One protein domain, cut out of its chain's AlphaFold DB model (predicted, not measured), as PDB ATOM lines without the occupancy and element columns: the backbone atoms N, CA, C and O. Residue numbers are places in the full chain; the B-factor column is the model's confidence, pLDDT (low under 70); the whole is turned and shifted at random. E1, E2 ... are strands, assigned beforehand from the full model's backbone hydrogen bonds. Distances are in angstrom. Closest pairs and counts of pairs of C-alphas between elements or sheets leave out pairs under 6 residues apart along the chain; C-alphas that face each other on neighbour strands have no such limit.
ATOM      1  N   LYS A   5     -31.795 -18.897 -37.275       59.38
ATOM      2  CA  LYS A   5     -31.152 -17.999 -38.231       59.38
ATOM      3  C   LYS A   5     -31.246 -18.646 -39.603       59.38
ATOM      4  O   LYS A   5     -30.343 -19.367 -40.011       59.38
ATOM      5  N   GLU A   6     -32.348 -18.400 -40.296       63.91
ATOM      6  CA  GLU A   6     -32.542 -18.861 -41.671       63.91
ATOM      7  C   GLU A   6     -32.864 -17.683 -42.585       63.91
ATOM      8  O   GLU A   6     -33.501 -16.714 -42.177       63.91
ATOM      9  N   GLY A   7     -32.349 -17.724 -43.815       66.88
ATOM     10  CA  GLY A   7     -32.663 -16.736 -44.855       66.88
ATOM     11  C   GLY A   7     -32.231 -15.286 -44.578       66.88
ATOM     12  O   GLY A   7     -32.533 -14.411 -45.379       66.88
ATOM     13  N   GLY A   8     -31.514 -15.010 -43.484       84.19
ATOM     14  CA  GLY A   8     -31.200 -13.642 -43.048       84.19
ATOM     15  C   GLY A   8     -32.203 -13.053 -42.055       84.19
ATOM     16  O   GLY A   8     -32.196 -11.843 -41.852       84.19
ATOM     17  N   PHE A   9     -33.025 -13.886 -41.414       90.56
ATOM     18  CA  PHE A   9     -33.968 -13.480 -40.374       90.56
ATOM     19  C   PHE A   9     -33.629 -14.112 -39.026       90.56
ATOM     20  O   PHE A   9     -32.924 -15.121 -38.953       90.56
ATOM     21  N   ILE A  10     -34.151 -13.515 -37.957       90.12
ATOM     22  CA  ILE A  10     -34.136 -14.063 -36.601       90.12
ATOM     23  C   ILE A  10     -35.543 -13.999 -36.006       90.12
ATOM     24  O   ILE A  10     -36.240 -12.999 -36.163       90.12
ATOM     25  N   VAL A  11     -35.950 -15.061 -35.310       90.12
ATOM     26  CA  VAL A  11     -37.159 -15.067 -34.474       90.12
ATOM     27  C   VAL A  11     -36.729 -14.963 -33.016       90.12
ATOM     28  O   VAL A  11     -35.921 -15.762 -32.540       90.12
ATOM     29  N   THR A  12     -37.229 -13.946 -32.328       88.38
ATOM     30  CA  THR A  12     -36.975 -13.721 -30.899       88.38
ATOM     31  C   THR A  12     -37.787 -14.685 -30.030       88.38
ATOM     32  O   THR A  12     -38.725 -15.335 -30.488       88.38
ATOM     33  N   ASP A  13     -37.450 -14.768 -28.748       84.00
ATOM     34  CA  ASP A  13     -38.189 -15.555 -27.755       84.00
ATOM     35  C   ASP A  13     -39.619 -15.051 -27.506       84.00
ATOM     36  O   ASP A  13     -40.482 -15.833 -27.116       84.00
ATOM     37  N   THR A  14     -39.887 -13.776 -27.790       88.19
ATOM     38  CA  THR A  14     -41.232 -13.185 -27.788       88.19
ATOM     39  C   THR A  14     -42.004 -13.426 -29.089       88.19
ATOM     40  O   THR A  14     -43.157 -13.016 -29.202       88.19
ATOM     41  N   GLY A  15     -41.399 -14.101 -30.073       87.31
ATOM     42  CA  GLY A  15     -42.027 -14.420 -31.358       87.31
ATOM     43  C   GLY A  15     -41.932 -13.314 -32.413       87.31
ATOM     44  O   GLY A  15     -42.526 -13.446 -33.480       87.31
ATOM     45  N   ILE A  16     -41.177 -12.240 -32.163       91.06
ATOM     46  CA  ILE A  16     -40.931 -11.185 -33.159       91.06
ATOM     47  C   ILE A  16     -39.936 -11.691 -34.205       91.06
ATOM     48  O   ILE A  16     -38.848 -12.147 -33.846       91.06
ATOM     49  N   LEU A  17     -40.296 -11.560 -35.484       90.94
ATOM     50  CA  LEU A  17     -39.432 -11.811 -36.635       90.94
ATOM     51  C   LEU A  17     -38.697 -10.524 -37.035       90.94
ATOM     52  O   LEU A  17     -39.330  -9.492 -37.243       90.94
ATOM     53  N   ILE A  18     -37.373 -10.586 -37.166       92.12
ATOM     54  CA  ILE A  18     -36.519  -9.435 -37.495       92.12
ATOM     55  C   ILE A  18     -35.622  -9.793 -38.684       92.12
ATOM     56  O   ILE A  18     -35.008 -10.861 -38.703       92.12
ATOM     57  N   ALA A  19     -35.522  -8.892 -39.662       92.44
ATOM     58  CA  ALA A  19     -34.564  -8.995 -40.762       92.44
ATOM     59  C   ALA A  19     -33.168  -8.535 -40.308       92.44
ATOM     60  O   ALA A  19     -33.024  -7.498 -39.666       92.44
ATOM     61  N   LEU A  20     -32.131  -9.302 -40.639       90.75
ATOM     62  CA  LEU A  20     -30.739  -9.016 -40.260       90.75
ATOM     63  C   LEU A  20     -29.946  -8.291 -41.356       90.75
ATOM     64  O   LEU A  20     -28.798  -7.912 -41.136       90.75
ATOM     65  N   LYS A  21     -30.532  -8.147 -42.544       89.00
ATOM     66  CA  LYS A  21     -29.949  -7.487 -43.712       89.00
ATOM     67  C   LYS A  21     -31.039  -6.733 -44.463       89.00
ATOM     68  O   LYS A  21     -32.220  -7.045 -44.297       89.00
ATOM     69  N   SER A  22     -30.630  -5.792 -45.310       90.94
ATOM     70  CA  SER A  22     -31.528  -5.188 -46.290       90.94
ATOM     71  C   SER A  22     -32.152  -6.275 -47.161       90.94
ATOM     72  O   SER A  22     -31.485  -7.245 -47.539       90.94
ATOM     73  N   LEU A  23     -33.443  -6.120 -47.418       93.06
ATOM     74  CA  LEU A  23     -34.221  -7.007 -48.264       93.06
ATOM     75  C   LEU A  23     -34.440  -6.283 -49.581       93.06
ATOM     76  O   LEU A  23     -34.794  -5.109 -49.576       93.06
ATOM     77  N   ASP A  24     -34.197  -6.998 -50.665       94.19
ATOM     78  CA  ASP A  24     -34.278  -6.494 -52.024       94.19
ATOM     79  C   ASP A  24     -35.102  -7.496 -52.823       94.19
ATOM     80  O   ASP A  24     -34.808  -8.701 -52.802       94.19
ATOM     81  N   ARG A  25     -36.187  -7.026 -53.435       96.12
ATOM     82  CA  ARG A  25     -37.136  -7.909 -54.109       96.12
ATOM     83  C   ARG A  25     -36.566  -8.369 -55.446       96.12
ATOM     84  O   ARG A  25     -36.750  -9.527 -55.811       96.12
ATOM     85  N   GLU A  26     -35.798  -7.521 -56.107       95.75
ATOM     86  CA  GLU A  26     -35.157  -7.740 -57.404       95.75
ATOM     87  C   GLU A  26     -34.185  -8.921 -57.298       95.75
ATOM     88  O   GLU A  26     -34.133  -9.791 -58.170       95.75
ATOM     89  N   THR A  27     -33.464  -9.004 -56.175       93.69
ATOM     90  CA  THR A  27     -32.568 -10.118 -55.848       93.69
ATOM     91  C   THR A  27     -33.307 -11.395 -55.424       93.69
ATOM     92  O   THR A  27     -32.777 -12.494 -55.593       93.69
ATOM     93  N   THR A  28     -34.492 -11.305 -54.813       93.19
ATOM     94  CA  THR A  28     -35.234 -12.473 -54.287       93.19
ATOM     95  C   THR A  28     -36.741 -12.348 -54.558       93.19
ATOM     96  O   THR A  28     -37.530 -12.124 -53.630       93.19
ATOM     97  N   PRO A  29     -37.168 -12.498 -55.825       93.50
ATOM     98  CA  PRO A  29     -38.535 -12.196 -56.257       93.50
ATOM     99  C   PRO A  29     -39.586 -13.166 -55.701       93.50
ATOM    100  O   PRO A  29     -40.755 -12.818 -55.548       93.50
ATOM    101  N   GLU A  30     -39.197 -14.394 -55.363       92.75
ATOM    102  CA  GLU A  30     -40.072 -15.390 -54.739       92.75
ATOM    103  C   GLU A  30     -40.316 -15.148 -53.238       92.75
ATOM    104  O   GLU A  30     -41.214 -15.767 -52.643       92.75
ATOM    105  N   GLY A  31     -39.539 -14.238 -52.640       92.38
ATOM    106  CA  GLY A  31     -39.495 -13.976 -51.209       92.38
ATOM    107  C   GLY A  31     -38.734 -15.049 -50.425       92.38
ATOM    108  O   GLY A  31     -37.946 -15.820 -50.962       92.38
ATOM    109  N   TYR A  32     -38.979 -15.120 -49.117       92.06
ATOM    110  CA  TYR A  32     -38.288 -16.049 -48.221       92.06
ATOM    111  C   TYR A  32     -39.258 -17.065 -47.629       92.06
ATOM    112  O   TYR A  32     -40.382 -16.728 -47.246       92.06
ATOM    113  N   ARG A  33     -38.807 -18.316 -47.498       91.62
ATOM    114  CA  ARG A  33     -39.562 -19.388 -46.846       91.62
ATOM    115  C   ARG A  33     -38.666 -20.155 -45.889       91.62
ATOM    116  O   ARG A  33     -37.619 -20.648 -46.291       91.62
ATOM    117  N   PHE A  34     -39.105 -20.283 -44.645       89.00
ATOM    118  CA  PHE A  34     -38.398 -21.034 -43.609       89.00
ATOM    119  C   PHE A  34     -39.389 -21.605 -42.596       89.00
ATOM    120  O   PHE A  34     -40.557 -21.213 -42.552       89.00
ATOM    121  N   LYS A  35     -38.929 -22.561 -41.788       89.38
ATOM    122  CA  LYS A  35     -39.735 -23.186 -40.734       89.38
ATOM    123  C   LYS A  35     -39.411 -22.585 -39.380       89.38
ATOM    124  O   LYS A  35     -38.251 -22.347 -39.063       89.38
ATOM    125  N   VAL A  36     -40.439 -22.397 -38.561       88.94
ATOM    126  CA  VAL A  36     -40.294 -21.967 -37.168       88.94
ATOM    127  C   VAL A  36     -40.847 -23.047 -36.254       88.94
ATOM    128  O   VAL A  36     -41.952 -23.539 -36.479       88.94
ATOM    129  N   THR A  37     -40.084 -23.406 -35.221       89.81
ATOM    130  CA  THR A  37     -40.471 -24.410 -34.225       89.81
ATOM    131  C   THR A  37     -40.586 -23.775 -32.846       89.81
ATOM    132  O   THR A  37     -39.612 -23.240 -32.319       89.81
ATOM    133  N   ALA A  38     -41.765 -23.887 -32.240       89.50
ATOM    134  CA  ALA A  38     -41.987 -23.576 -30.833       89.50
ATOM    135  C   ALA A  38     -41.834 -24.851 -29.997       89.50
ATOM    136  O   ALA A  38     -42.205 -25.939 -30.435       89.50
ATOM    137  N   THR A  39     -41.270 -24.741 -28.797       91.19
ATOM    138  CA  THR A  39     -41.109 -25.861 -27.857       91.19
ATOM    139  C   THR A  39     -41.479 -25.390 -26.460       91.19
ATOM    140  O   THR A  39     -41.038 -24.319 -26.045       91.19
ATOM    141  N   ASP A  40     -42.291 -26.168 -25.749       89.75
ATOM    142  CA  ASP A  40     -42.674 -25.860 -24.374       89.75
ATOM    143  C   ASP A  40     -41.557 -26.191 -23.360       89.75
ATOM    144  O   ASP A  40     -40.494 -26.730 -23.685       89.75
ATOM    145  N   HIS A  41     -41.803 -25.853 -22.094       90.69
ATOM    146  CA  HIS A  41     -40.893 -26.132 -20.982       90.69
ATOM    147  C   HIS A  41     -41.268 -27.402 -20.191       90.69
ATOM    148  O   HIS A  41     -40.880 -27.531 -19.030       90.69
ATOM    149  N   GLY A  42     -42.016 -28.339 -20.785       92.12
ATOM    150  CA  GLY A  42     -42.499 -29.539 -20.097       92.12
ATOM    151  C   GLY A  42     -41.390 -30.448 -19.540       92.12
ATOM    152  O   GLY A  42     -40.297 -30.558 -20.102       92.12
ATOM    153  N   SER A  43     -41.682 -31.134 -18.429       91.50
ATOM    154  CA  SER A  43     -40.827 -32.162 -17.811       91.50
ATOM    155  C   SER A  43     -41.702 -33.307 -17.266       91.50
ATOM    156  O   SER A  43     -42.706 -33.012 -16.619       91.50
ATOM    157  N   PRO A  44     -41.394 -34.599 -17.521       89.25
ATOM    158  CA  PRO A  44     -40.184 -35.112 -18.173       89.25
ATOM    159  C   PRO A  44     -40.193 -34.989 -19.704       89.25
ATOM    160  O   PRO A  44     -39.144 -35.115 -20.330       89.25
ATOM    161  N   LYS A  45     -41.357 -34.751 -20.323       92.75
ATOM    162  CA  LYS A  45     -41.504 -34.670 -21.782       92.75
ATOM    163  C   LYS A  45     -41.865 -33.252 -22.215       92.75
ATOM    164  O   LYS A  45     -42.781 -32.658 -21.654       92.75
ATOM    165  N   ARG A  46     -41.173 -32.763 -23.246       93.31
ATOM    166  CA  ARG A  46     -41.473 -31.505 -23.943       93.31
ATOM    167  C   ARG A  46     -42.312 -31.756 -25.187       93.31
ATOM    168  O   ARG A  46     -42.159 -32.801 -25.828       93.31
ATOM    169  N   LEU A  47     -43.154 -30.795 -25.544       94.44
ATOM    170  CA  LEU A  47     -43.884 -30.769 -26.809       94.44
ATOM    171  C   LEU A  47     -43.336 -29.667 -27.713       94.44
ATOM    172  O   LEU A  47     -42.887 -28.619 -27.249       94.44
ATOM    173  N   SER A  48     -43.388 -29.908 -29.021       93.19
ATOM    174  CA  SER A  48     -42.974 -28.941 -30.032       93.19
ATOM    175  C   SER A  48     -43.949 -28.914 -31.199       93.19
ATOM    176  O   SER A  48     -44.460 -29.960 -31.600       93.19
ATOM    177  N   ALA A  49     -44.145 -27.734 -31.777       92.38
ATOM    178  CA  ALA A  49     -44.929 -27.528 -32.987       92.38
ATOM    179  C   ALA A  49     -44.108 -26.720 -33.993       92.38
ATOM    180  O   ALA A  49     -43.418 -25.776 -33.611       92.38
ATOM    181  N   THR A  50     -44.195 -27.088 -35.270       91.75
ATOM    182  CA  THR A  50     -43.467 -26.436 -36.363       91.75
ATOM    183  C   THR A  50     -44.453 -25.907 -37.392       91.75
ATOM    184  O   THR A  50     -45.386 -26.616 -37.759       91.75
ATOM    185  N   THR A  51     -44.224 -24.693 -37.887       91.62
ATOM    186  CA  THR A  51     -45.011 -24.084 -38.965       91.62
ATOM    187  C   THR A  51     -44.106 -23.503 -40.045       91.62
ATOM    188  O   THR A  51     -42.964 -23.134 -39.771       91.62
ATOM    189  N   ASP A  52     -44.627 -23.408 -41.267       92.19
ATOM    190  CA  ASP A  52     -43.983 -22.675 -42.356       92.19
ATOM    191  C   ASP A  52     -44.275 -21.174 -42.217       92.19
ATOM    192  O   ASP A  52     -45.415 -20.775 -41.971       92.19
ATOM    193  N   VAL A  53     -43.251 -20.347 -42.415       91.56
ATOM    194  CA  VAL A  53     -43.351 -18.889 -42.527       91.56
ATOM    195  C   VAL A  53     -42.947 -18.492 -43.939       91.56
ATOM    196  O   VAL A  53     -41.926 -18.950 -44.458       91.56
ATOM    197  N   ARG A  54     -43.760 -17.634 -44.563       93.69
ATOM    198  CA  ARG A  54     -43.482 -17.043 -45.871       93.69
ATOM    199  C   ARG A  54     -43.431 -15.527 -45.738       93.69
ATOM    200  O   ARG A  54     -44.405 -14.922 -45.302       93.69
ATOM    201  N   VAL A  55     -42.311 -14.941 -46.141       93.69
ATOM    202  CA  VAL A  55     -42.116 -13.492 -46.227       93.69
ATOM    203  C   VAL A  55     -42.148 -13.117 -47.701       93.69
ATOM    204  O   VAL A  55     -41.357 -13.641 -48.482       93.69
ATOM    205  N   ILE A  56     -43.074 -12.242 -48.077       94.38
ATOM    206  CA  ILE A  56     -43.207 -11.702 -49.433       94.38
ATOM    207  C   ILE A  56     -42.781 -10.239 -49.361       94.38
ATOM    208  O   ILE A  56     -43.119  -9.559 -48.393       94.38
TER     209      ILE A  56
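What this domain is: This is residues 5 to 56 of the 133 residues of the protein "Cadherin domain-containing protein" of Opisthorchis viverrini (UniProt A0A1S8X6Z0). A long two-stranded hairpin, E3 and E4, runs along a loose rod, with a small hairpin, E1 and E2, set off to its side. Residues 20 to 31 loop between the hairpins at one end, and residues 41 to 46 stick out at the other. The printed part has 52 residues, no named helix and, in chain order, strands E1 to E4, in antiparallel sheets E1 - E2 and E3 - E4. The class is all strand, though named strands hold 22 residues, under half; the radius of gyration of the C-alphas is 13.9 A and the spans are 48 by 17 by 12 A.

Where its parts are: E1 is residues 9 to 11, from C-alpha 9 at (-33.968, -13.480, -40.374), and E2 residues 17 to 19. E3, residues 32 to 39, is 22.8 A long; E4, residues 48 to 55, is 22.4 A, ending at C-alpha 55 (-42.116, -13.492, -46.227).

How they stand to each other: Hairpin E1 and E2 is antiparallel at 157 degrees, with N 10 and O 18 2.9 A apart, within hydrogen-bond range. Hairpin E3 and E4 is antiparallel at 158 degrees, with N 53 and O 34 2.8 A apart, within that range. E1 and E3 are only just apart, closest 8.0 A.

The domain as a whole: C-alphas 26 and 44 are farthest apart, 48.1 A. The printed part has no cut; link E2 to E3 is long. Residues 5 to 7 have pLDDT under 70.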